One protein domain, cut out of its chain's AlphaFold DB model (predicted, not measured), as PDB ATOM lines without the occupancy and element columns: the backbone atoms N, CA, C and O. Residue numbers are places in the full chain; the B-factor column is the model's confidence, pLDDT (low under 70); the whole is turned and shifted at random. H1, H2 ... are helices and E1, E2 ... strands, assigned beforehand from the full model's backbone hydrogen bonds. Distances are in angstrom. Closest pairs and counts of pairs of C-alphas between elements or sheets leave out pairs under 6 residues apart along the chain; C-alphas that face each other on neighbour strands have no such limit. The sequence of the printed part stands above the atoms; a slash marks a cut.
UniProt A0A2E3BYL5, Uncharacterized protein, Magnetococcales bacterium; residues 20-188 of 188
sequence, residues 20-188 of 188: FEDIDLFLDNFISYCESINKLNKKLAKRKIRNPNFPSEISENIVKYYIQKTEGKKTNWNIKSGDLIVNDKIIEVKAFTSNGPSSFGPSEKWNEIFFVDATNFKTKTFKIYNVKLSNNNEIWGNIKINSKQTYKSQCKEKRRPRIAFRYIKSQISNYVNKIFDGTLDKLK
ATOM      1  N   PHE A  20     216.806 216.163 157.318       92.25
ATOM      2  CA  PHE A  20     217.223 217.522 156.967       92.25
ATOM      3  C   PHE A  20     216.110 218.534 157.267       92.25
ATOM      4  O   PHE A  20     216.364 219.609 157.813       92.25
ATOM      5  N   GLU A  21     214.868 218.160 156.971       94.38
ATOM      6  CA  GLU A  21     213.671 218.948 157.249       94.38
ATOM      7  C   GLU A  21     213.463 219.194 158.754       94.38
ATOM      8  O   GLU A  21     213.019 220.279 159.134       94.38
ATOM      9  N   ASP A  22     213.841 218.246 159.622       94.38
ATOM     10  CA  ASP A  22     213.777 218.433 161.078       94.38
ATOM     11  C   ASP A  22     214.763 219.515 161.536       94.38
ATOM     12  O   ASP A  22     214.444 220.352 162.386       94.38
ATOM     13  N   ILE A  23     215.964 219.529 160.948       95.50
ATOM     14  CA  ILE A  23     216.991 220.533 161.249       95.50
ATOM     15  C   ILE A  23     216.562 221.914 160.771       95.50
ATOM     16  O   ILE A  23     216.753 222.891 161.500       95.50
ATOM     17  N   ASP A  24     215.968 222.002 159.581       96.44
ATOM     18  CA  ASP A  24     215.466 223.267 159.050       96.44
ATOM     19  C   ASP A  24     214.349 223.840 159.936       96.44
ATOM     20  O   ASP A  24     214.412 225.000 160.355       96.44
ATOM     21  N   LEU A  25     213.403 222.989 160.350       97.38
ATOM     22  CA  LEU A  25     212.339 223.351 161.287       97.38
ATOM     23  C   LEU A  25     212.889 223.799 162.652       97.38
ATOM     24  O   LEU A  25     212.439 224.799 163.220       97.38
ATOM     25  N   PHE A  26     213.860 223.073 163.211       97.44
ATOM     26  CA  PHE A  26     214.483 223.436 164.488       97.44
ATOM     27  C   PHE A  26     215.238 224.761 164.395       97.44
ATOM     28  O   PHE A  26     215.184 225.567 165.332       97.44
ATOM     29  N   LEU A  27     215.902 225.021 163.267       98.25
ATOM     30  CA  LEU A  27     216.576 226.286 163.014       98.25
ATOM     31  C   LEU A  27     215.583 227.448 162.926       98.25
ATOM     32  O   LEU A  27     215.817 228.473 163.568       98.25
ATOM     33  N   ASP A  28     214.460 227.284 162.228       98.56
ATOM     34  CA  ASP A  28     213.420 228.315 162.148       98.56
ATOM     35  C   ASP A  28     212.821 228.639 163.520       98.56
ATOM     36  O   ASP A  28     212.697 229.810 163.899       98.56
ATOM     37  N   ASN A  29     212.551 227.614 164.328       98.50
ATOM     38  CA  ASN A  29     212.083 227.796 165.700       98.50
ATOM     39  C   ASN A  29     213.117 228.533 166.566       98.50
ATOM     40  O   ASN A  29     212.769 229.443 167.326       98.50
ATOM     41  N   PHE A  30     214.401 228.189 166.436       98.50
ATOM     42  CA  PHE A  30     215.481 228.863 167.154       98.50
ATOM     43  C   PHE A  30     215.642 230.333 166.732       98.50
ATOM     44  O   PHE A  30     215.831 231.207 167.588       98.50
ATOM     45  N   ILE A  31     215.537 230.625 165.431       98.62
ATOM     46  CA  ILE A  31     215.553 231.990 164.889       98.62
ATOM     47  C   ILE A  31     214.390 232.790 165.472       98.62
ATOM     48  O   ILE A  31     214.626 233.837 166.083       98.62
ATOM     49  N   SER A  32     213.168 232.263 165.379       98.56
ATOM     50  CA  SER A  32     211.956 232.894 165.910       98.56
ATOM     51  C   SER A  32     212.057 233.174 167.416       98.56
ATOM     52  O   SER A  32     211.722 234.267 167.895       98.56
ATOM     53  N   TYR A  33     212.621 232.237 168.184       98.38
ATOM     54  CA  TYR A  33     212.878 232.430 169.610       98.38
ATOM     55  C   TYR A  33     213.866 233.575 169.876       98.38
ATOM     56  O   TYR A  33     213.589 234.476 170.678       98.38
ATOM     57  N   CYS A  34     214.996 233.606 169.165       98.12
ATOM     58  CA  CYS A  34     215.978 234.686 169.286       98.12
ATOM     59  C   CYS A  34     215.392 236.049 168.870       98.12
ATOM     60  O   CYS A  34     215.699 237.082 169.469       98.12
ATOM     61  N   GLU A  35     214.540 236.093 167.849       98.06
ATOM     62  CA  GLU A  35     213.842 237.309 167.420       98.06
ATOM     63  C   GLU A  35     212.844 237.806 168.461       98.06
ATOM     64  O   GLU A  35     212.798 239.007 168.745       98.06
ATOM     65  N   SER A  36     212.124 236.887 169.100       98.19
ATOM     66  CA  SER A  36     211.214 237.185 170.204       98.19
ATOM     67  C   SER A  36     211.957 237.807 171.387       98.19
ATOM     68  O   SER A  36     211.533 238.846 171.906       98.19
ATOM     69  N   ILE A  37     213.121 237.253 171.749       97.75
ATOM     70  CA  ILE A  37     214.027 237.845 172.745       97.75
ATOM     71  C   ILE A  37     214.442 239.258 172.324       97.75
ATOM     72  O   ILE A  37     214.343 240.192 173.122       97.75
ATOM     73  N   ASN A  38     214.875 239.449 171.075       96.06
ATOM     74  CA  ASN A  38     215.305 240.760 170.581       96.06
ATOM     75  C   ASN A  38     214.163 241.790 170.621       96.06
ATOM     76  O   ASN A  38     214.378 242.936 171.022       96.06
ATOM     77  N   LYS A  39     212.939 241.391 170.258       97.56
ATOM     78  CA  LYS A  39     211.742 242.239 170.311       97.56
ATOM     79  C   LYS A  39     211.392 242.623 171.747       97.56
ATOM     80  O   LYS A  39     211.123 243.795 172.011       97.56
ATOM     81  N   LEU A  40     211.432 241.673 172.679       97.19
ATOM     82  CA  LEU A  40     211.175 241.938 174.094       97.19
ATOM     83  C   LEU A  40     212.261 242.839 174.696       97.19
ATOM     84  O   LEU A  40     211.952 243.805 175.388       97.19
ATOM     85  N   ASN A  41     213.524 242.604 174.345       97.56
ATOM     86  CA  ASN A  41     214.653 243.417 174.782       97.56
ATOM     87  C   ASN A  41     214.532 244.890 174.384       97.56
ATOM     88  O   ASN A  41     215.046 245.733 175.115       97.56
ATOM     89  N   LYS A  42     213.839 245.237 173.292       96.62
ATOM     90  CA  LYS A  42     213.549 246.643 172.952       96.62
ATOM     91  C   LYS A  42     212.633 247.324 173.978       96.62
ATOM     92  O   LYS A  42     212.738 248.528 174.161       96.62
ATOM     93  N   LYS A  43     211.778 246.560 174.667       96.56
ATOM     94  CA  LYS A  43     210.835 247.054 175.690       96.56
ATOM     95  C   LYS A  43     211.425 247.067 177.105       96.56
ATOM     96  O   LYS A  43     210.938 247.785 177.969       96.56
ATOM     97  N   LEU A  44     212.454 246.260 177.365       95.38
ATOM     98  CA  LEU A  44     213.071 246.148 178.689       95.38
ATOM     99  C   LEU A  44     214.077 247.280 178.927       95.38
ATOM    100  O   LEU A  44     215.047 247.409 178.184       95.38
ATOM    101  N   ALA A  45     213.900 248.063 179.993       89.31
ATOM    102  CA  ALA A  45     214.796 249.182 180.307       89.31
ATOM    103  C   ALA A  45     216.104 248.748 180.997       89.31
ATOM    104  O   ALA A  45     217.178 249.201 180.621       89.31
ATOM    105  N   LYS A  46     216.027 247.857 181.997       90.81
ATOM    106  CA  LYS A  46     217.153 247.572 182.911       90.81
ATOM    107  C   LYS A  46     217.926 246.295 182.578       90.81
ATOM    108  O   LYS A  46     219.135 246.330 182.392       90.81
ATOM    109  N   ARG A  47     217.243 245.148 182.511       93.69
ATOM    110  CA  ARG A  47     217.878 243.840 182.290       93.69
ATOM    111  C   ARG A  47     217.509 243.309 180.915       93.69
ATOM    112  O   ARG A  47     216.338 243.055 180.657       93.69
ATOM    113  N   LYS A  48     218.506 243.116 180.052       95.44
ATOM    114  CA  LYS A  48     218.318 242.435 178.767       95.44
ATOM    115  C   LYS A  48     218.388 240.919 178.962       95.44
ATOM    116  O   LYS A  48     219.216 240.415 179.724       95.44
ATOM    117  N   ILE A  49     217.519 240.196 178.269       96.12
ATOM    118  CA  ILE A  49     217.549 238.741 178.153       96.12
ATOM    119  C   ILE A  49     218.683 238.381 177.192       96.12
ATOM    120  O   ILE A  49     218.778 238.938 176.096       96.12
ATOM    121  N   ARG A  50     219.568 237.475 177.613       94.25
ATOM    122  CA  ARG A  50     220.629 236.952 176.746       94.25
ATOM    123  C   ARG A  50     220.034 235.908 175.814       94.25
ATOM    124  O   ARG A  50     219.241 235.087 176.266       94.25
ATOM    125  N   ASN A  51     220.454 235.922 174.554       95.25
ATOM    126  CA  ASN A  51     220.133 234.820 173.656       95.25
ATOM    127  C   ASN A  51     220.743 233.513 174.192       95.25
ATOM    128  O   ASN A  51     221.810 233.554 174.821       95.25
ATOM    129  N   PRO A  52     220.069 232.375 173.968       95.12
ATOM    130  CA  PRO A  52     220.624 231.064 174.278       95.12
ATOM    131  C   PRO A  52     221.892 230.786 173.459       95.12
ATOM    132  O   PRO A  52     222.173 231.446 172.452       95.12
ATOM    133  N   ASN A  53     222.648 229.772 173.884       95.25
ATOM    134  CA  ASN A  53     223.686 229.194 173.035       95.25
ATOM    135  C   ASN A  53     223.050 228.577 171.784       95.25
ATOM    136  O   ASN A  53     221.875 228.210 171.796       95.25
ATOM    137  N   PHE A  54     223.837 228.466 170.715       97.56
ATOM    138  CA  PHE A  54     223.382 227.773 169.515       97.56
ATOM    139  C   PHE A  54     223.091 226.298 169.843       97.56
ATOM    140  O   PHE A  54     223.905 225.704 170.558       97.56
ATOM    141  N   PRO A  55     221.970 225.717 169.378       97.44
ATOM    142  CA  PRO A  55     221.605 224.346 169.715       97.44
ATOM    143  C   PRO A  55     222.616 223.348 169.149       97.44
ATOM    144  O   PRO A  55     222.957 223.411 167.962       97.44
ATOM    145  N   SER A  56     223.080 222.437 170.003       95.81
ATOM    146  CA  SER A  56     224.029 221.371 169.662       95.81
ATOM    147  C   SER A  56     223.491 220.509 168.530       95.81
ATOM    148  O   SER A  56     224.165 220.331 167.518       95.81
ATOM    149  N   GLU A  57     222.225 220.112 168.645       95.06
ATOM    150  CA  GLU A  57     221.515 219.236 167.717       95.06
ATOM    151  C   GLU A  57     221.549 219.802 166.293       95.06
ATOM    152  O   GLU A  57     221.796 219.072 165.335       95.06
ATOM    153  N   ILE A  58     221.378 221.119 166.144       97.69
ATOM    154  CA  ILE A  58     221.434 221.784 164.839       97.69
ATOM    155  C   ILE A  58     222.870 221.780 164.312       97.69
ATOM    156  O   ILE A  58     223.115 221.371 163.180       97.69
ATOM    157  N   SER A  59     223.843 222.229 165.112       98.06
ATOM    158  CA  SER A  59     225.232 222.331 164.646       98.06
ATOM    159  C   SER A  59     225.878 220.990 164.319       98.06
ATOM    160  O   SER A  59     226.630 220.891 163.351       98.06
ATOM    161  N   GLU A  60     225.575 219.961 165.098       97.44
ATOM    162  CA  GLU A  60     226.080 218.610 164.890       97.44
ATOM    163  C   GLU A  60     225.499 218.026 163.607       97.44
ATOM    164  O   GLU A  60     226.239 217.513 162.770       97.44
ATOM    165  N   ASN A  61     224.199 218.208 163.362       96.88
ATOM    166  CA  ASN A  61     223.593 217.729 162.125       96.88
ATOM    167  C   ASN A  61     224.007 218.550 160.892       96.88
ATOM    168  O   ASN A  61     224.142 217.976 159.815       96.88
ATOM    169  N   ILE A  62     224.331 219.842 161.025       97.56
ATOM    170  CA  ILE A  62     224.981 220.613 159.945       97.56
ATOM    171  C   ILE A  62     226.301 219.947 159.523       97.56
ATOM    172  O   ILE A  62     226.557 219.767 158.332       97.56
ATOM    173  N   VAL A  63     227.137 219.546 160.488       97.88
ATOM    174  CA  VAL A  63     228.393 218.831 160.201       97.88
ATOM    175  C   VAL A  63     228.114 217.442 159.622       97.88
ATOM    176  O   VAL A  63     228.765 217.056 158.651       97.88
ATOM    177  N   LYS A  64     227.121 216.719 160.158       96.19
ATOM    178  CA  LYS A  64     226.666 215.415 159.646       96.19
ATOM    179  C   LYS A  64     226.348 215.487 158.151       96.19
ATOM    180  O   LYS A  64     226.951 214.757 157.367       96.19
ATOM    181  N   TYR A  65     225.465 216.406 157.758       96.12
ATOM    182  CA  TYR A  65     225.037 216.571 156.369       96.12
ATOM    183  C   TYR A  65     226.166 217.036 155.458       96.12
ATOM    184  O   TYR A  65     226.308 216.521 154.351       96.12
ATOM    185  N   TYR A  66     227.037 217.932 155.934       96.75
ATOM    186  CA  TYR A  66     228.243 218.293 155.194       96.75
ATOM    187  C   TYR A  66     229.103 217.065 154.864       96.75
ATOM    188  O   TYR A  66     229.465 216.869 153.703       96.75
ATOM    189  N   ILE A  67     229.403 216.223 155.857       95.62
ATOM    190  CA  ILE A  67     230.251 215.036 155.682       95.62
ATOM    191  C   ILE A  67     229.589 214.019 154.747       95.62
ATOM    192  O   ILE A  67     230.245 213.504 153.841       95.62
ATOM    193  N   GLN A  68     228.297 213.745 154.929       93.88
ATOM    194  CA  GLN A  68     227.557 212.821 154.066       93.88
ATOM    195  C   GLN A  68     227.546 213.301 152.612       93.88
ATOM    196  O   GLN A  68     227.878 212.534 151.711       93.88
ATOM    197  N   LYS A  69     227.231 214.581 152.385       93.38
ATOM    198  CA  LYS A  69     227.108 215.152 151.043       93.38
ATOM    199  C   LYS A  69     228.443 215.276 150.313       93.38
ATOM    200  O   LYS A  69     228.517 215.003 149.121       93.38
ATOM    201  N   THR A  70     229.484 215.745 151.000       92.06
ATOM    202  CA  THR A  70     230.762 216.087 150.350       92.06
ATOM    203  C   THR A  70     231.775 214.955 150.373       92.06
ATOM    204  O   THR A  70     232.558 214.823 149.436       92.06
ATOM    205  N   GLU A  71     231.762 214.127 151.418       89.69
ATOM    206  CA  GLU A  71     232.739 213.053 151.596       89.69
ATOM    207  C   GLU A  71     232.141 211.661 151.355       89.69
ATOM    208  O   GLU A  71     232.893 210.688 151.295       89.69
ATOM    209  N   GLY A  72     230.812 211.538 151.246       90.31
ATOM    210  CA  GLY A  72     230.129 210.252 151.064       90.31
ATOM    211  C   GLY A  72     230.323 209.288 152.238       90.31
ATOM    212  O   GLY A  72     230.212 208.073 152.071       90.31
ATOM    213  N   LYS A  73     230.684 209.801 153.422       90.69
ATOM    214  CA  LYS A  73     231.028 208.972 154.582       90.69
ATOM    215  C   LYS A  73     229.809 208.638 155.419       90.69
ATOM    216  O   LYS A  73     228.899 209.447 155.590       90.69
ATOM    217  N   LYS A  74     229.853 207.452 156.027       86.94
ATOM    218  CA  LYS A  74     228.861 207.034 157.011       86.94
ATOM    219  C   LYS A  74     229.063 207.817 158.303       86.94
ATOM    220  O   LYS A  74     230.165 207.857 158.854       86.94
ATOM    221  N   THR A  75     227.975 208.380 158.801       91.31
ATOM    222  CA  THR A  75     227.935 209.120 160.060       91.31
ATOM    223  C   THR A  75     226.926 208.486 161.013       91.31
ATOM    224  O   THR A  75     225.965 207.856 160.570       91.31
ATOM    225  N   ASN A  76     227.115 208.678 162.313       89.69
ATOM    226  CA  ASN A  76     226.136 208.334 163.340       89.69
ATOM    227  C   ASN A  76     226.095 209.459 164.376       89.69
ATOM    228  O   ASN A  76     227.133 209.784 164.957       89.69
ATOM    229  N   TRP A  77     224.921 210.053 164.569       89.94
ATOM    230  CA  TRP A  77     224.705 211.138 165.523       89.94
ATOM    231  C   TRP A  77     224.045 210.640 166.811       89.94
ATOM    232  O   TRP A  77     224.321 211.149 167.893       89.94
ATOM    233  N   ASN A  78     223.232 209.581 166.743       85.38
ATOM    234  CA  ASN A  78     222.554 209.022 167.915       85.38
ATOM    235  C   ASN A  78     223.469 208.111 168.760       85.38
ATOM    236  O   ASN A  78     223.238 206.903 168.928       85.38
ATOM    237  N   ILE A  79     224.523 208.707 169.310       84.81
ATOM    238  CA  ILE A  79     225.576 208.038 170.074       84.81
ATOM    239  C   ILE A  79     225.485 208.376 171.567       84.81
ATOM    240  O   ILE A  79     224.875 209.355 171.979       84.81
ATOM    241  N   LYS A  80     226.060 207.516 172.419       81.12
ATOM    242  CA  LYS A  80     226.040 207.713 173.883       81.12
ATOM    243  C   LYS A  80     227.115 208.685 174.382       81.12
ATOM    244  O   LYS A  80     227.035 209.129 175.523       81.12
ATOM    245  N   SER A  81     228.163 208.918 173.595       81.81
ATOM    246  CA  SER A  81     229.325 209.715 173.988       81.81
ATOM    247  C   SER A  81     229.997 210.312 172.756       81.81
ATOM    248  O   SER A  81     230.197 209.594 171.775       81.81
ATOM    249  N   GLY A  82     230.360 211.592 172.850       85.25
ATOM    250  CA  GLY A  82     230.783 212.411 171.716       85.25
ATOM    251  C   GLY A  82     229.589 213.006 170.973       85.25
ATOM    252  O   GLY A  82     228.443 212.698 171.304       85.25
ATOM    253  N   ASP A  83     229.886 213.816 169.959       93.44
ATOM    254  CA  ASP A  83     228.864 214.537 169.196       93.44
ATOM    255  C   ASP A  83     228.509 213.797 167.891       93.44
ATOM    256  O   ASP A  83     227.349 213.695 167.503       93.44
ATOM    257  N   LEU A  84     229.510 213.228 167.205       94.44
ATOM    258  CA  LEU A  84     229.332 212.448 165.972       94.44
ATOM    259  C   LEU A  84     230.349 211.299 165.885       94.44
ATOM    260  O   LEU A  84     231.497 211.440 166.304       94.44
ATOM    261  N   ILE A  85     229.966 210.183 165.259       94.00
ATOM    262  CA  ILE A  85     230.904 209.150 164.790       94.00
ATOM    263  C   ILE A  85     230.970 209.172 163.265       94.00
ATOM    264  O   ILE A  85     229.934 209.130 162.604       94.00
ATOM    265  N   VAL A  86     232.182 209.187 162.706       93.00
ATOM    266  CA  VAL A  86     232.442 209.152 161.257       93.00
ATOM    267  C   VAL A  86     233.510 208.105 160.966       93.00
ATOM    268  O   VAL A  86     234.661 208.297 161.353       93.00
ATOM    269  N   ASN A  87     233.154 207.007 160.288       88.62
ATOM    270  CA  ASN A  87     234.059 205.870 160.029       88.62
ATOM    271  C   ASN A  87     234.915 205.498 161.267       88.62
ATOM    272  O   ASN A  87     236.143 205.500 161.200       88.62
ATOM    273  N   ASP A  88     234.262 205.296 162.415       88.12
ATOM    274  CA  ASP A  88     234.864 204.947 163.718       88.12
ATOM    275  C   ASP A  88     235.670 206.048 164.431       88.12
ATOM    276  O   ASP A  88     236.179 205.835 165.534       88.12
ATOM    277  N   LYS A  89     235.745 207.257 163.867       92.88
ATOM    278  CA  LYS A  89     236.301 208.429 164.556       92.88
ATOM    279  C   LYS A  89     235.226 209.143 165.359       92.88
ATOM    280  O   LYS A  89     234.169 209.452 164.817       92.88
ATOM    281  N   ILE A  90     235.541 209.481 166.606       95.12
ATOM    282  CA  ILE A  90     234.742 210.392 167.424       95.12
ATOM    283  C   ILE A  90     235.065 211.818 166.995       95.12
ATOM    284  O   ILE A  90     236.225 212.240 166.996       95.12
ATOM    285  N   ILE A  91     234.030 212.554 166.635       96.44
ATOM    286  CA  ILE A  91     234.097 213.935 166.201       96.44
ATOM    287  C   ILE A  91     233.450 214.810 167.268       96.44
ATOM    288  O   ILE A  91     232.363 214.507 167.758       96.44
ATOM    289  N   GLU A  92     234.137 215.899 167.594       97.75
ATOM    290  CA  GLU A  92     233.611 216.987 168.414       97.75
ATOM    291  C   GLU A  92     233.075 218.097 167.501       97.75
ATOM    292  O   GLU A  92     233.693 218.434 166.486       97.75
ATOM    293  N   VAL A  93     231.965 218.719 167.877       98.12
ATOM    294  CA  VAL A  93     231.375 219.860 167.186       98.12
ATOM    295  C   VAL A  93     231.207 221.014 168.168       98.12
ATOM    296  O   VAL A  93     230.614 220.904 169.237       98.12
ATOM    297  N   LYS A  94     231.730 222.185 167.802       98.06
ATOM    298  CA  LYS A  94     231.530 223.423 168.561       98.06
ATOM    299  C   LYS A  94     230.943 224.499 167.673       98.06
ATOM    300  O   LYS A  94     231.582 224.957 166.730       98.06
ATOM    301  N   ALA A  95     229.754 224.968 168.022       98.19
ATOM    302  CA  ALA A  95     229.150 226.123 167.379       98.19
ATOM    303  C   ALA A  95     229.405 227.413 168.159       98.19
ATOM    304  O   ALA A  95     229.459 227.424 169.392       98.19
ATOM    305  N   PHE A  96     229.520 228.525 167.436       98.00
ATOM    306  CA  PHE A  96     229.531 229.858 168.027       98.00
ATOM    307  C   PHE A  96     228.705 230.836 167.190       98.00
ATOM    308  O   PHE A  96     228.743 230.828 165.966       98.00
ATOM    309  N   THR A  97     227.972 231.714 167.871       97.25
ATOM    310  CA  THR A  97     227.180 232.806 167.267       97.25
ATOM    311  C   THR A  97     227.782 234.182 167.560       97.25
ATOM    312  O   THR A  97     227.226 235.211 167.189       97.25
ATOM    313  N   SER A  98     228.912 234.216 168.273       94.56
ATOM    314  CA  SER A  98     229.617 235.427 168.697       94.56
ATOM    315  C   SER A  98     231.088 235.117 169.009       94.56
ATOM    316  O   SER A  98     231.534 233.980 168.884       94.56
ATOM    317  N   ASN A  99     231.837 236.111 169.495       92.69
ATOM    318  CA  ASN A  99     233.223 235.945 169.961       92.69
ATOM    319  C   ASN A  99     233.349 235.268 171.345       92.69
ATOM    320  O   ASN A  99     234.423 235.307 171.950       92.69
ATOM    321  N   GLY A 100     232.260 234.705 171.879       93.31
ATOM    322  CA  GLY A 100     232.271 233.979 173.146       93.31
ATOM    323  C   GLY A 100     233.153 232.721 173.105       93.31
ATOM    324  O   GLY A 100     233.396 232.165 172.032       93.31
ATOM    325  N   PRO A 101     233.667 232.263 174.261       96.50
ATOM    326  CA  PRO A 101     234.495 231.070 174.317       96.50
ATOM    327  C   PRO A 101     233.672 229.789 174.157       96.50
ATOM    328  O   PRO A 101     232.615 229.646 174.772       96.50
ATOM    329  N   SER A 102     234.215 228.821 173.421       96.56
ATOM    330  CA  SER A 102     233.766 227.430 173.489       96.56
ATOM    331  C   SER A 102     234.274 226.800 174.786       96.56
ATOM    332  O   SER A 102     235.360 227.139 175.260       96.56
ATOM    333  N   SER A 103     233.485 225.897 175.368       96.19
ATOM    334  CA  SER A 103     233.859 225.136 176.562       96.19
ATOM    335  C   SER A 103     234.155 223.692 176.179       96.19
ATOM    336  O   SER A 103     233.387 223.095 175.431       96.19
ATOM    337  N   PHE A 104     235.218 223.137 176.752       96.69
ATOM    338  CA  PHE A 104     235.677 221.773 176.492       96.69
ATOM    339  C   PHE A 104     235.668 220.965 177.790       96.69
ATOM    340  O   PHE A 104     236.040 221.488 178.846       96.69
ATOM    341  N   GLY A 105     235.216 219.717 177.757       95.06
ATOM    342  CA  GLY A 105     235.268 218.814 178.898       95.06
ATOM    343  C   GLY A 105     236.700 218.341 179.176       95.06
ATOM    344  O   GLY A 105     237.436 218.010 178.249       95.06
ATOM    345  N   PRO A 106     237.129 218.268 180.451       95.12
ATOM    346  CA  PRO A 106     238.499 217.877 180.794       95.12
ATOM    347  C   PRO A 106     238.823 216.412 180.462       95.12
ATOM    348  O   PRO A 106     239.995 216.057 180.337       95.12
ATOM    349  N   SER A 107     237.800 215.562 180.348       93.81
ATOM    350  CA  SER A 107     237.911 214.115 180.131       93.81
ATOM    351  C   SER A 107     237.326 213.643 178.800       93.81
ATOM    352  O   SER A 107     237.399 212.451 178.512       93.81
ATOM    353  N   GLU A 108     236.737 214.544 178.012       91.56
ATOM    354  CA  GLU A 108     236.190 214.217 176.693       91.56
ATOM    355  C   GLU A 108     237.307 213.710 175.773       91.56
ATOM    356  O   GLU A 108     238.491 213.999 175.986       91.56
ATOM    357  N   LYS A 109     236.956 212.911 174.764       93.75
ATOM    358  CA  LYS A 109     237.888 212.359 173.776       93.75
ATOM    359  C   LYS A 109     237.291 212.532 172.394       93.75
ATOM    360  O   LYS A 109     236.169 212.106 172.160       93.75
ATOM    361  N   TRP A 110     238.076 213.101 171.492       96.50
ATOM    362  CA  TRP A 110     237.735 213.215 170.079       96.50
ATOM    363  C   TRP A 110     238.987 213.070 169.227       96.50
ATOM    364  O   TRP A 110     240.102 213.394 169.652       96.50
ATOM    365  N   ASN A 111     238.794 212.565 168.017       96.88
ATOM    366  CA  ASN A 111     239.831 212.389 167.013       96.88
ATOM    367  C   ASN A 111     240.035 213.661 166.189       96.88
ATOM    368  O   ASN A 111     241.169 213.978 165.843       96.88
ATOM    369  N   GLU A 112     238.953 214.378 165.891       96.12
ATOM    370  CA  GLU A 112     238.946 215.628 165.129       96.12
ATOM    371  C   GLU A 112     237.839 216.538 165.678       96.12
ATOM    372  O   GLU A 112     236.910 216.064 166.337       96.12
ATOM    373  N   ILE A 113     237.940 217.840 165.416       98.12
ATOM    374  CA  ILE A 113     236.943 218.820 165.853       98.12
ATOM    375  C   ILE A 113     236.503 219.713 164.700       98.12
ATOM    376  O   ILE A 113     237.319 220.202 163.911       98.12
ATOM    377  N   PHE A 114     235.198 219.949 164.633       98.50
ATOM    378  CA  PHE A 114     234.573 220.877 163.710       98.50
ATOM    379  C   PHE A 114     234.077 222.105 164.467       98.50
ATOM    380  O   PHE A 114     233.472 222.007 165.535       98.50
ATOM    381  N   PHE A 115     234.313 223.277 163.888       98.69
ATOM    382  CA  PHE A 115     233.752 224.532 164.360       98.69
ATOM    383  C   PHE A 115     232.705 225.036 163.377       98.69
ATOM    384  O   PHE A 115     233.014 225.245 162.202       98.69
ATOM    385  N   VAL A 116     231.492 225.269 163.872       98.75
ATOM    386  CA  VAL A 116     230.397 225.869 163.108       98.75
ATOM    387  C   VAL A 116     230.302 227.346 163.476       98.75
ATOM    388  O   VAL A 116     229.904 227.715 164.583       98.75
ATOM    389  N   ASP A 117     230.684 228.199 162.536       98.56
ATOM    390  CA  ASP A 117     230.437 229.633 162.605       98.56
ATOM    391  C   ASP A 117     228.977 229.888 162.232       98.56
ATOM    392  O   ASP A 117     228.587 229.829 161.063       98.56
ATOM    393  N   ALA A 118     228.176 230.126 163.264       98.44
ATOM    394  CA  ALA A 118     226.755 230.392 163.184       98.44
ATOM    395  C   ALA A 118     226.453 231.879 163.420       98.44
ATOM    396  O   ALA A 118     225.339 232.216 163.807       98.44
ATOM    397  N   THR A 119     227.398 232.809 163.212       97.81
ATOM    398  CA  THR A 119     227.111 234.247 163.407       97.81
ATOM    399  C   THR A 119     226.001 234.758 162.481       97.81
ATOM    400  O   THR A 119     225.298 235.700 162.840       97.81
ATOM    401  N   ASN A 120     225.805 234.104 161.329       98.00
ATOM    402  CA  ASN A 120     224.795 234.440 160.319       98.00
ATOM    403  C   ASN A 120     223.633 233.426 160.275       98.00
ATOM    404  O   ASN A 120     222.977 233.262 159.246       98.00
ATOM    405  N   PHE A 121     223.336 232.758 161.395       98.12
ATOM    406  CA  PHE A 121     222.293 231.726 161.444       98.12
ATOM    407  C   PHE A 121     220.895 232.224 161.041       98.12
ATOM    408  O   PHE A 121     220.104 231.445 160.528       98.12
ATOM    409  N   LYS A 122     220.592 233.519 161.219       97.62
ATOM    410  CA  LYS A 122     219.303 234.121 160.825       97.62
ATOM    411  C   LYS A 122     219.051 234.094 159.317       97.62
ATOM    412  O   LYS A 122     217.906 234.060 158.897       97.62
ATOM    413  N   THR A 123     220.113 234.108 158.514       97.94
ATOM    414  CA  THR A 123     220.043 233.923 157.056       97.94
ATOM    415  C   THR A 123     220.360 232.477 156.671       97.94
ATOM    416  O   THR A 123     220.814 232.217 155.557       97.94
ATOM    417  N   LYS A 124     220.234 231.547 157.631       98.12
ATOM    418  CA  LYS A 124     220.607 230.130 157.533       98.12
ATOM    419  C   LYS A 124     221.999 229.920 156.923       98.12
ATOM    420  O   LYS A 124     222.220 228.951 156.206       98.12
ATOM    421  N   THR A 125     222.928 230.852 157.154       98.44
ATOM    422  CA  THR A 125     224.269 230.855 156.550       98.44
ATOM    423  C   THR A 125     225.315 230.466 157.583       98.44
ATOM    424  O   THR A 125     225.380 231.059 158.662       98.44
ATOM    425  N   PHE A 126     226.163 229.507 157.223       98.62
ATOM    426  CA  PHE A 126     227.140 228.894 158.113       98.62
ATOM    427  C   PHE A 126     228.509 228.788 157.450       98.62
ATOM    428  O   PHE A 126     228.622 228.628 156.232       98.62
ATOM    429  N   LYS A 127     229.559 228.814 158.273       98.75
ATOM    430  CA  LYS A 127     230.893 228.359 157.861       98.75
ATOM    431  C   LYS A 127     231.302 227.185 158.719       98.75
ATOM    432  O   LYS A 127     231.094 227.206 159.929       98.75
ATOM    433  N   ILE A 128     231.917 226.188 158.099       98.69
ATOM    434  CA  ILE A 128     232.446 225.029 158.813       98.69
ATOM    435  C   ILE A 128     233.961 225.064 158.698       98.69
ATOM    436  O   ILE A 128     234.514 225.226 157.604       98.69
ATOM    437  N   TYR A 129     234.626 224.916 159.837       98.75
ATOM    438  CA  TYR A 129     236.065 224.738 159.916       98.75
ATOM    439  C   TYR A 129     236.375 223.358 160.482       98.75
ATOM    440  O   TYR A 129     235.846 223.004 161.530       98.75
ATOM    441  N   ASN A 130     237.249 222.602 159.825       98.12
ATOM    442  CA  ASN A 130     237.768 221.338 160.344       98.12
ATOM    443  C   ASN A 130     239.179 221.550 160.904       98.12
ATOM    444  O   ASN A 130     240.018 222.206 160.276       98.12
ATOM    445  N   VAL A 131     239.429 220.956 162.073       98.06
ATOM    446  CA  VAL A 131     240.760 220.806 162.656       98.06
ATOM    447  C   VAL A 131     241.045 219.319 162.867       98.06
ATOM    448  O   VAL A 131     240.478 218.685 163.760       98.06
ATOM    449  N   LYS A 132     241.975 218.767 162.076       95.62
ATOM    450  CA  LYS A 132     242.393 217.351 162.130       95.62
ATOM    451  C   LYS A 132     243.382 217.070 163.264       95.62
ATOM    452  O   LYS A 132     244.439 216.481 163.053       95.62
ATOM    453  N   LEU A 133     243.063 217.538 164.467       96.88
ATOM    454  CA  LEU A 133     243.837 217.295 165.679       96.88
ATOM    455  C   LEU A 133     242.920 216.684 166.738       96.88
ATOM    456  O   LEU A 133     241.847 217.216 167.024       96.88
ATOM    457  N   SER A 134     243.378 215.601 167.361       96.88
ATOM    458  CA  SER A 134     242.726 215.053 168.549       96.88
ATOM    459  C   SER A 134     243.047 215.909 169.772       96.88
ATOM    460  O   SER A 134     244.077 216.584 169.820       96.88
ATOM    461  N   ASN A 135     242.230 215.838 170.821       93.75
ATOM    462  CA  ASN A 135     242.550 216.550 172.067       93.75
ATOM    463  C   ASN A 135     243.705 215.960 172.883       93.75
ATOM    464  O   ASN A 135     244.161 216.589 173.839       93.75
ATOM    465  N   ASN A 136     244.188 214.777 172.504       93.62
ATOM    466  CA  ASN A 136     245.418 214.198 173.033       93.62
ATOM    467  C   ASN A 136     246.657 214.606 172.217       93.62
ATOM    468  O   ASN A 136     247.774 214.329 172.651       93.62
ATOM    469  N   ASN A 137     246.484 215.245 171.056       96.62
ATOM    470  CA  ASN A 137     247.593 215.736 170.250       96.62
ATOM    471  C   ASN A 137     248.337 216.863 170.989       96.62
ATOM    472  O   ASN A 137     247.721 217.719 171.628       96.62
ATOM    473  N   GLU A 138     249.666 216.878 170.896       97.38
ATOM    474  CA  GLU A 138     250.502 217.862 171.585       97.38
ATOM    475  C   GLU A 138     250.238 219.302 171.127       97.38
ATOM    476  O   GLU A 138     250.156 220.200 171.965       97.38
ATOM    477  N   ILE A 139     250.004 219.516 169.830       98.19
ATOM    478  CA  ILE A 139     249.680 220.832 169.263       98.19
ATOM    479  C   ILE A 139     248.406 221.376 169.912       98.19
ATOM    480  O   ILE A 139     248.386 222.513 170.380       98.19
ATOM    481  N   TRP A 140     247.360 220.548 170.007       98.38
ATOM    482  CA  TRP A 140     246.111 220.934 170.667       98.38
ATOM    483  C   TRP A 140     246.310 221.160 172.169       98.38
ATOM    484  O   TRP A 140     245.880 222.170 172.727       98.38
ATOM    485  N   GLY A 141     247.013 220.239 172.830       97.69
ATOM    486  CA  GLY A 141     247.291 220.309 174.261       97.69
ATOM    487  C   GLY A 141     248.066 221.561 174.682       97.69
ATOM    488  O   GLY A 141     247.878 222.035 175.806       97.69
ATOM    489  N   ASN A 142     248.888 222.114 173.788       98.44
ATOM    490  CA  ASN A 142     249.725 223.286 174.030       98.44
ATOM    491  C   ASN A 142     249.041 224.626 173.709       98.44
ATOM    492  O   ASN A 142     249.620 225.674 174.001       98.44
ATOM    493  N   ILE A 143     247.804 224.625 173.194       98.56
ATOM    494  CA  ILE A 143     247.018 225.854 173.000       98.56
ATOM    495  C   ILE A 143     246.899 226.589 174.337       98.56
ATOM    496  O   ILE A 143     246.395 226.042 175.320       98.56
ATOM    497  N   LYS A 144     247.338 227.847 174.379       98.56
ATOM    498  CA  LYS A 144     247.218 228.703 175.560       98.56
ATOM    499  C   LYS A 144     245.768 229.131 175.735       98.56
ATOM    500  O   LYS A 144     245.183 229.734 174.835       98.56
ATOM    501  N   ILE A 145     245.209 228.840 176.909       98.06
ATOM    502  CA  ILE A 145     243.869 229.284 177.327       98.06
ATOM    503  C   ILE A 145     243.954 230.660 177.988       98.06
ATOM    504  O   ILE A 145     243.076 231.501 177.821       98.06
ATOM    505  N   ASN A 146     245.030 230.893 178.736       95.81
ATOM    506  CA  ASN A 146     245.390 232.184 179.308       95.81
ATOM    507  C   ASN A 146     246.924 232.314 179.353       95.81
ATOM    508  O   ASN A 146     247.639 231.436 178.873       95.81
ATOM    509  N   SER A 147     247.440 233.400 179.933       95.31
ATOM    510  CA  SER A 147     248.886 233.655 180.009       95.31
ATOM    511  C   SER A 147     249.677 232.611 180.806       95.31
ATOM    512  O   SER A 147     250.882 232.497 180.604       95.31
ATOM    513  N   LYS A 148     249.022 231.848 181.691       96.81
ATOM    514  CA  LYS A 148     249.655 230.894 182.616       96.81
ATOM    515  C   LYS A 148     249.389 229.426 182.277       96.81
ATOM    516  O   LYS A 148     250.116 228.563 182.751       96.81
ATOM    517  N   GLN A 149     248.332 229.124 181.524       98.06
ATOM    518  CA  GLN A 149     247.814 227.761 181.380       98.06
ATOM    519  C   GLN A 149     247.490 227.405 179.928       98.06
ATOM    520  O   GLN A 149     246.927 228.206 179.175       98.06
ATOM    521  N   THR A 150     247.782 226.155 179.574       98.44
ATOM    522  CA  THR A 150     247.409 225.532 178.303       98.44
ATOM    523  C   THR A 150     246.125 224.715 178.439       98.44
ATOM    524  O   THR A 150     245.625 224.479 179.544       98.44
ATOM    525  N   TYR A 151     245.589 224.256 177.309       98.25
ATOM    526  CA  TYR A 151     244.464 223.329 177.259       98.25
ATOM    527  C   TYR A 151     244.744 222.101 178.137       98.25
ATOM    528  O   TYR A 151     243.979 221.787 179.050       98.25
ATOM    529  N   LYS A 152     245.903 221.461 177.930       97.88
ATOM    530  CA  LYS A 152     246.314 220.258 178.668       97.88
ATOM    531  C   LYS A 152     246.476 220.523 180.162       97.88
ATOM    532  O   LYS A 152     246.108 219.661 180.959       97.88
ATOM    533  N   SER A 153     247.007 221.683 180.564       98.00
ATOM    534  CA  SER A 153     247.172 221.990 181.991       98.00
ATOM    535  C   SER A 153     245.822 222.185 182.688       98.00
ATOM    536  O   SER A 153     245.624 221.638 183.768       98.00
ATOM    537  N   GLN A 154     244.856 222.866 182.056       97.94
ATOM    538  CA  GLN A 154     243.511 222.991 182.631       97.94
ATOM    539  C   GLN A 154     242.779 221.644 182.710       97.94
ATOM    540  O   GLN A 154     242.149 221.364 183.731       97.94
ATOM    541  N   CYS A 155     242.918 220.773 181.705       97.38
ATOM    542  CA  CYS A 155     242.342 219.428 181.772       97.38
ATOM    543  C   CYS A 155     242.923 218.596 182.928       97.38
ATOM    544  O   CYS A 155     242.171 217.908 183.616       97.38
ATOM    545  N   LYS A 156     244.238 218.688 183.193       97.50
ATOM    546  CA  LYS A 156     244.885 218.012 184.339       97.50
ATOM    547  C   LYS A 156     244.325 218.478 185.687       97.50
ATOM    548  O   LYS A 156     244.178 217.669 186.595       97.50
ATOM    549  N   GLU A 157     243.945 219.748 185.793       97.50
ATOM    550  CA  GLU A 157     243.259 220.318 186.962       97.50
ATOM    551  C   GLU A 157     241.765 219.941 187.032       97.50
ATOM    552  O   GLU A 157     241.036 220.469 187.868       97.50
ATOM    553  N   LYS A 158     241.272 219.062 186.144       97.44
ATOM    554  CA  LYS A 158     239.845 218.716 185.988       97.44
ATOM    555  C   LYS A 158     238.957 219.939 185.711       97.44
ATOM    556  O   LYS A 158     237.752 219.918 185.965       97.44
ATOM    557  N   ARG A 159     239.535 221.011 185.163       96.94
ATOM    558  CA  ARG A 159     238.821 222.233 184.774       96.94
ATOM    559  C   ARG A 159     238.475 222.177 183.299       96.94
ATOM    560  O   ARG A 159     239.236 221.644 182.504       96.94
ATOM    561  N   ARG A 160     237.344 222.781 182.932       97.31
ATOM    562  CA  ARG A 160     236.942 222.945 181.531       97.31
ATOM    563  C   ARG A 160     237.746 224.069 180.875       97.31
ATOM    564  O   ARG A 160     237.549 225.221 181.283       97.31
ATOM    565  N   PRO A 161     238.585 223.788 179.861       97.94
ATOM    566  CA  PRO A 161     239.176 224.834 179.042       97.94
ATOM    567  C   PRO A 161     238.093 225.682 178.381       97.94
ATOM    568  O   PRO A 161     237.084 225.158 177.903       97.94
ATOM    569  N   ARG A 162     238.288 227.005 178.368       98.00
ATOM    570  CA  ARG A 162     237.372 227.959 177.730       98.00
ATOM    571  C   ARG A 162     238.145 228.940 176.867       98.00
ATOM    572  O   ARG A 162     238.876 229.769 177.398       98.00
ATOM    573  N   ILE A 163     237.971 228.865 175.552       98.06
ATOM    574  CA  ILE A 163     238.698 229.704 174.594       98.06
ATOM    575  C   ILE A 163     237.832 229.976 173.360       98.06
ATOM    576  O   ILE A 163     237.105 229.104 172.889       98.06
ATOM    577  N   ALA A 164     237.865 231.211 172.857       98.19
ATOM    578  CA  ALA A 164     237.148 231.582 171.639       98.19
ATOM    579  C   ALA A 164     237.864 231.038 170.400       98.19
ATOM    580  O   ALA A 164     239.096 231.070 170.330       98.19
ATOM    581  N   PHE A 165     237.094 230.622 169.390       98.31
ATOM    582  CA  PHE A 165     237.630 230.023 168.166       98.31
ATOM    583  C   PHE A 165     238.714 230.881 167.497       98.31
ATOM    584  O   PHE A 165     239.737 230.354 167.073       98.31
ATOM    585  N   ARG A 166     238.566 232.213 167.486       98.00
ATOM    586  CA  ARG A 166     239.578 233.124 166.922       98.00
ATOM    587  C   ARG A 166     240.975 232.962 167.540       98.00
ATOM    588  O   ARG A 166     241.961 233.070 166.820       98.00
ATOM    589  N   TYR A 167     241.060 232.674 168.842       98.38
ATOM    590  CA  TYR A 167     242.333 232.482 169.549       98.38
ATOM    591  C   TYR A 167     242.897 231.071 169.374       98.38
ATOM    592  O   TYR A 167     244.109 230.881 169.448       98.38
ATOM    593  N   ILE A 168     242.030 230.081 169.141       98.31
ATOM    594  CA  ILE A 168     242.460 228.755 168.685       98.31
ATOM    595  C   ILE A 168     243.085 228.918 167.297       98.31
ATOM    596  O   ILE A 168     244.253 228.598 167.090       98.31
ATOM    597  N   LYS A 169     242.334 229.518 166.368       98.12
ATOM    598  CA  LYS A 169     242.753 229.740 164.985       98.12
ATOM    599  C   LYS A 169     244.058 230.528 164.881       98.12
ATOM    600  O   LYS A 169     244.872 230.196 164.033       98.12
ATOM    601  N   SER A 170     244.292 231.529 165.731       98.12
ATOM    602  CA  SER A 170     245.549 232.289 165.710       98.12
ATOM    603  C   SER A 170     246.769 231.487 166.177       98.12
ATOM    604  O   SER A 170     247.885 231.842 165.825       98.12
ATOM    605  N   GLN A 171     246.579 230.444 166.992       98.44
ATOM    606  CA  GLN A 171     247.673 229.622 167.527       98.44
ATOM    607  C   GLN A 171     247.978 228.397 166.658       98.44
ATOM    608  O   GLN A 171     249.110 227.929 166.646       98.44
ATOM    609  N   ILE A 172     246.976 227.877 165.941       97.94
ATOM    610  CA  ILE A 172     247.087 226.645 165.147       97.94
ATOM    611  C   ILE A 172     246.530 226.815 163.724       97.94
ATOM    612  O   ILE A 172     245.921 225.899 163.178       97.94
ATOM    613  N   SER A 173     246.717 227.991 163.116       97.06
ATOM    614  CA  SER A 173     246.136 228.361 161.812       97.06
ATOM    615  C   SER A 173     246.410 227.345 160.704       97.06
ATOM    616  O   SER A 173     245.507 227.047 159.929       97.06
ATOM    617  N   ASN A 174     247.612 226.763 160.676       97.25
ATOM    618  CA  ASN A 174     248.026 225.759 159.687       97.25
ATOM    619  C   ASN A 174     247.203 224.459 159.745       97.25
ATOM    620  O   ASN A 174     247.246 223.663 158.815       97.25
ATOM    621  N   TYR A 175     246.454 224.243 160.829       97.69
ATOM    622  CA  TYR A 175     245.614 223.064 161.037       97.69
ATOM    623  C   TYR A 175     244.118 223.366 160.891       97.69
ATOM    624  O   TYR A 175     243.303 222.461 161.050       97.69
ATOM    625  N   VAL A 176     243.743 224.621 160.620       98.12
ATOM    626  CA  VAL A 176     242.347 225.072 160.574       98.12
ATOM    627  C   VAL A 176     241.931 225.282 159.125       98.12
ATOM    628  O   VAL A 176     242.257 226.294 158.505       98.12
ATOM    629  N   ASN A 177     241.144 224.349 158.601       98.06
ATOM    630  CA  ASN A 177     240.672 224.382 157.222       98.06
ATOM    631  C   ASN A 177     239.237 224.893 157.180       98.06
ATOM    632  O   ASN A 177     238.372 224.303 157.820       98.06
ATOM    633  N   LYS A 178     238.957 225.959 156.420       98.25
ATOM    634  CA  LYS A 178     237.569 226.327 156.098       98.25
ATOM    635  C   LYS A 178     237.088 225.404 154.983       98.25
ATOM    636  O   LYS A 178     237.632 225.452 153.887       98.25
ATOM    637  N   ILE A 179     236.086 224.587 155.276       97.75
ATOM    638  CA  ILE A 179     235.627 223.505 154.393       97.75
ATOM    639  C   ILE A 179     234.228 223.759 153.816       97.75
ATOM    640  O   ILE A 179     233.834 223.126 152.841       97.75
ATOM    641  N   PHE A 180     233.490 224.707 154.396       98.31
ATOM    642  CA  PHE A 180     232.171 225.122 153.930       98.31
ATOM    643  C   PHE A 180     231.934 226.605 154.226       98.31
ATOM    644  O   PHE A 180     232.384 227.116 155.255       98.31
ATOM    645  N   ASP A 181     231.225 227.277 153.320       98.19
ATOM    646  CA  ASP A 181     230.772 228.666 153.437       98.19
ATOM    647  C   ASP A 181     229.504 228.824 152.581       98.19
ATOM    648  O   ASP A 181     229.566 228.890 151.348       98.19
ATOM    649  N   GLY A 182     228.331 228.758 153.209       98.06
ATOM    650  CA  GLY A 182     227.081 228.681 152.460       98.06
ATOM    651  C   GLY A 182     225.824 228.585 153.313       98.06
ATOM    652  O   GLY A 182     225.879 228.574 154.542       98.06
ATOM    653  N   THR A 183     224.680 228.542 152.637       97.81
ATOM    654  CA  THR A 183     223.367 228.358 153.261       97.81
ATOM    655  C   THR A 183     223.109 226.893 153.602       97.81
ATOM    656  O   THR A 183     223.674 226.009 152.958       97.81
ATOM    657  N   LEU A 184     222.238 226.639 154.584       96.44
ATOM    658  CA  LEU A 184     221.842 225.291 155.003       96.44
ATOM    659  C   LEU A 184     221.388 224.431 153.816       96.44
ATOM    660  O   LEU A 184     221.853 223.308 153.685       96.44
ATOM    661  N   ASP A 185     220.598 224.987 152.893       95.94
ATOM    662  CA  ASP A 185     220.099 224.285 151.697       95.94
ATOM    663  C   ASP A 185     221.202 223.705 150.807       95.94
ATOM    664  O   ASP A 185     220.992 222.718 150.107       95.94
ATOM    665  N   LYS A 186     222.416 224.271 150.843       95.62
ATOM    666  CA  LYS A 186     223.554 223.697 150.110       95.62
ATOM    667  C   LYS A 186     224.025 222.368 150.698       95.62
ATOM    668  O   LYS A 186     224.855 221.720 150.065       95.62
ATOM    669  N   LEU A 187     223.531 221.965 151.865       92.69
ATOM    670  CA  LEU A 187     223.818 220.691 152.522       92.69
ATOM    671  C   LEU A 187     222.714 219.642 152.325       92.69
ATOM    672  O   LEU A 187     222.940 218.499 152.708       92.69
ATOM    673  N   LYS A 188     221.580 220.019 151.718       86.69
ATOM    674  CA  LYS A 188     220.531 219.089 151.281       86.69
ATOM    675  C   LYS A 188     221.029 218.208 150.142       86.69
ATOM    676  O   LYS A 188     220.781 216.992 150.168       86.69
TER     677      LYS A 188
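What this domain is: This is residues 20 to 188 of the 188 residues of an uncharacterized protein of Magnetococcales bacterium (UniProt A0A2E3BYL5). A strongly twisted five-stranded sheet, E1 to E5, curls like part of a barrel round one helix, H2. The long helix H1 runs outward from H2 as an arm, touching it with residues 20 to 27 alone, and at its far end residues 42 to 47, of which 42 and 43 belong to H1, stick out before the chain folds back to H2. H5 is over the opposite face of the sheet, and H3 and H4 form a small cluster at the side of the domain away from H1. The printed part has 169 residues, with elements in the order H1 H2 E1 E2 E3 E4 H3 H4 H5 E5 H6; the sheet, in order E1 E2 E3 E4 E5, is mixed, and the class is mixed, helices and strands. It is compact, with a radius of gyration of the C-alphas of 16.8 A and spans of 48 by 44 by 30 A.

Where its parts are: Begin with the sheet: E1 is residues 84 to 86, E2 residues 89 to 96 over 22.7 A, E3 residues 112 to 120 over 24.0 A, E4 residues 125 to 131 over 20.3 A, and E5 residues 176 to 183 over 20.6 A. Find C-alpha 112 at (238.946, 215.628, 165.129), where E3 begins. H2, residues 56 to 71, spans 21.7 A. Find C-alpha 20 at (217.223, 217.522, 156.967); from there H1 runs 35.5 A to residue 43. The short helices are H3, residues 138 to 141, H4, 151 to 156, H5, 165 to 171, and H6, 184 to 187, which ends at C-alpha 187 (223.818, 220.691, 152.522).

How they stand to each other: Look first at E2 and E3, parallel, with N 94 and O 114 2.9 A apart, within hydrogen-bond range. The hairpin E1 and E2 is antiparallel, with N 91 and O 84 at 2.8 A. The hairpin E3 and E4 is antiparallel, with N 115 and O 129 at 2.8 A, and E4 and E5 are antiparallel, with N 128 and O 180 at 3.0 A. H2 is on the sheet, which curls round it; its closest C-alphas to E2 are Glu 60 and Val 93, 5.9 A. H5, on the opposite face, only just lies over E4, with 3 of its 7 C-alphas falling there, at a height over the sheet of 10.0 A. H1 and H2, a helical hairpin, touch at a steep tilt of 40 degrees, opposite ways, closest at the C-alphas of Ile 23 and Ile 58, 5.8 A. H6 only grazes the sheet and touches residues 62 to 69 of H2, closest at Tyr 66 and Leu 187, whose C-alphas are 5.7 A apart. H3 and H4 touch, with the C-alphas of Gly 141 and Lys 152 closest at 4.5 A, and neither is on the sheet. Every O i to N i+4 pair is within hydrogen-bond range in H2 and H4, 19 of 20 in H1 and 2 of 3 in H5; H3 and H6 are too short for such a pair.

The domain as a whole: The C-alphas farthest apart, Ala 45 and Asn 87, are 51.6 A apart. Residues 20 to 188 run without a cut. The long links are H1 to H2, H2 to E1 and E2 to E3. The mean pLDDT of the printed part is 95.9, and no printed residue is under 70.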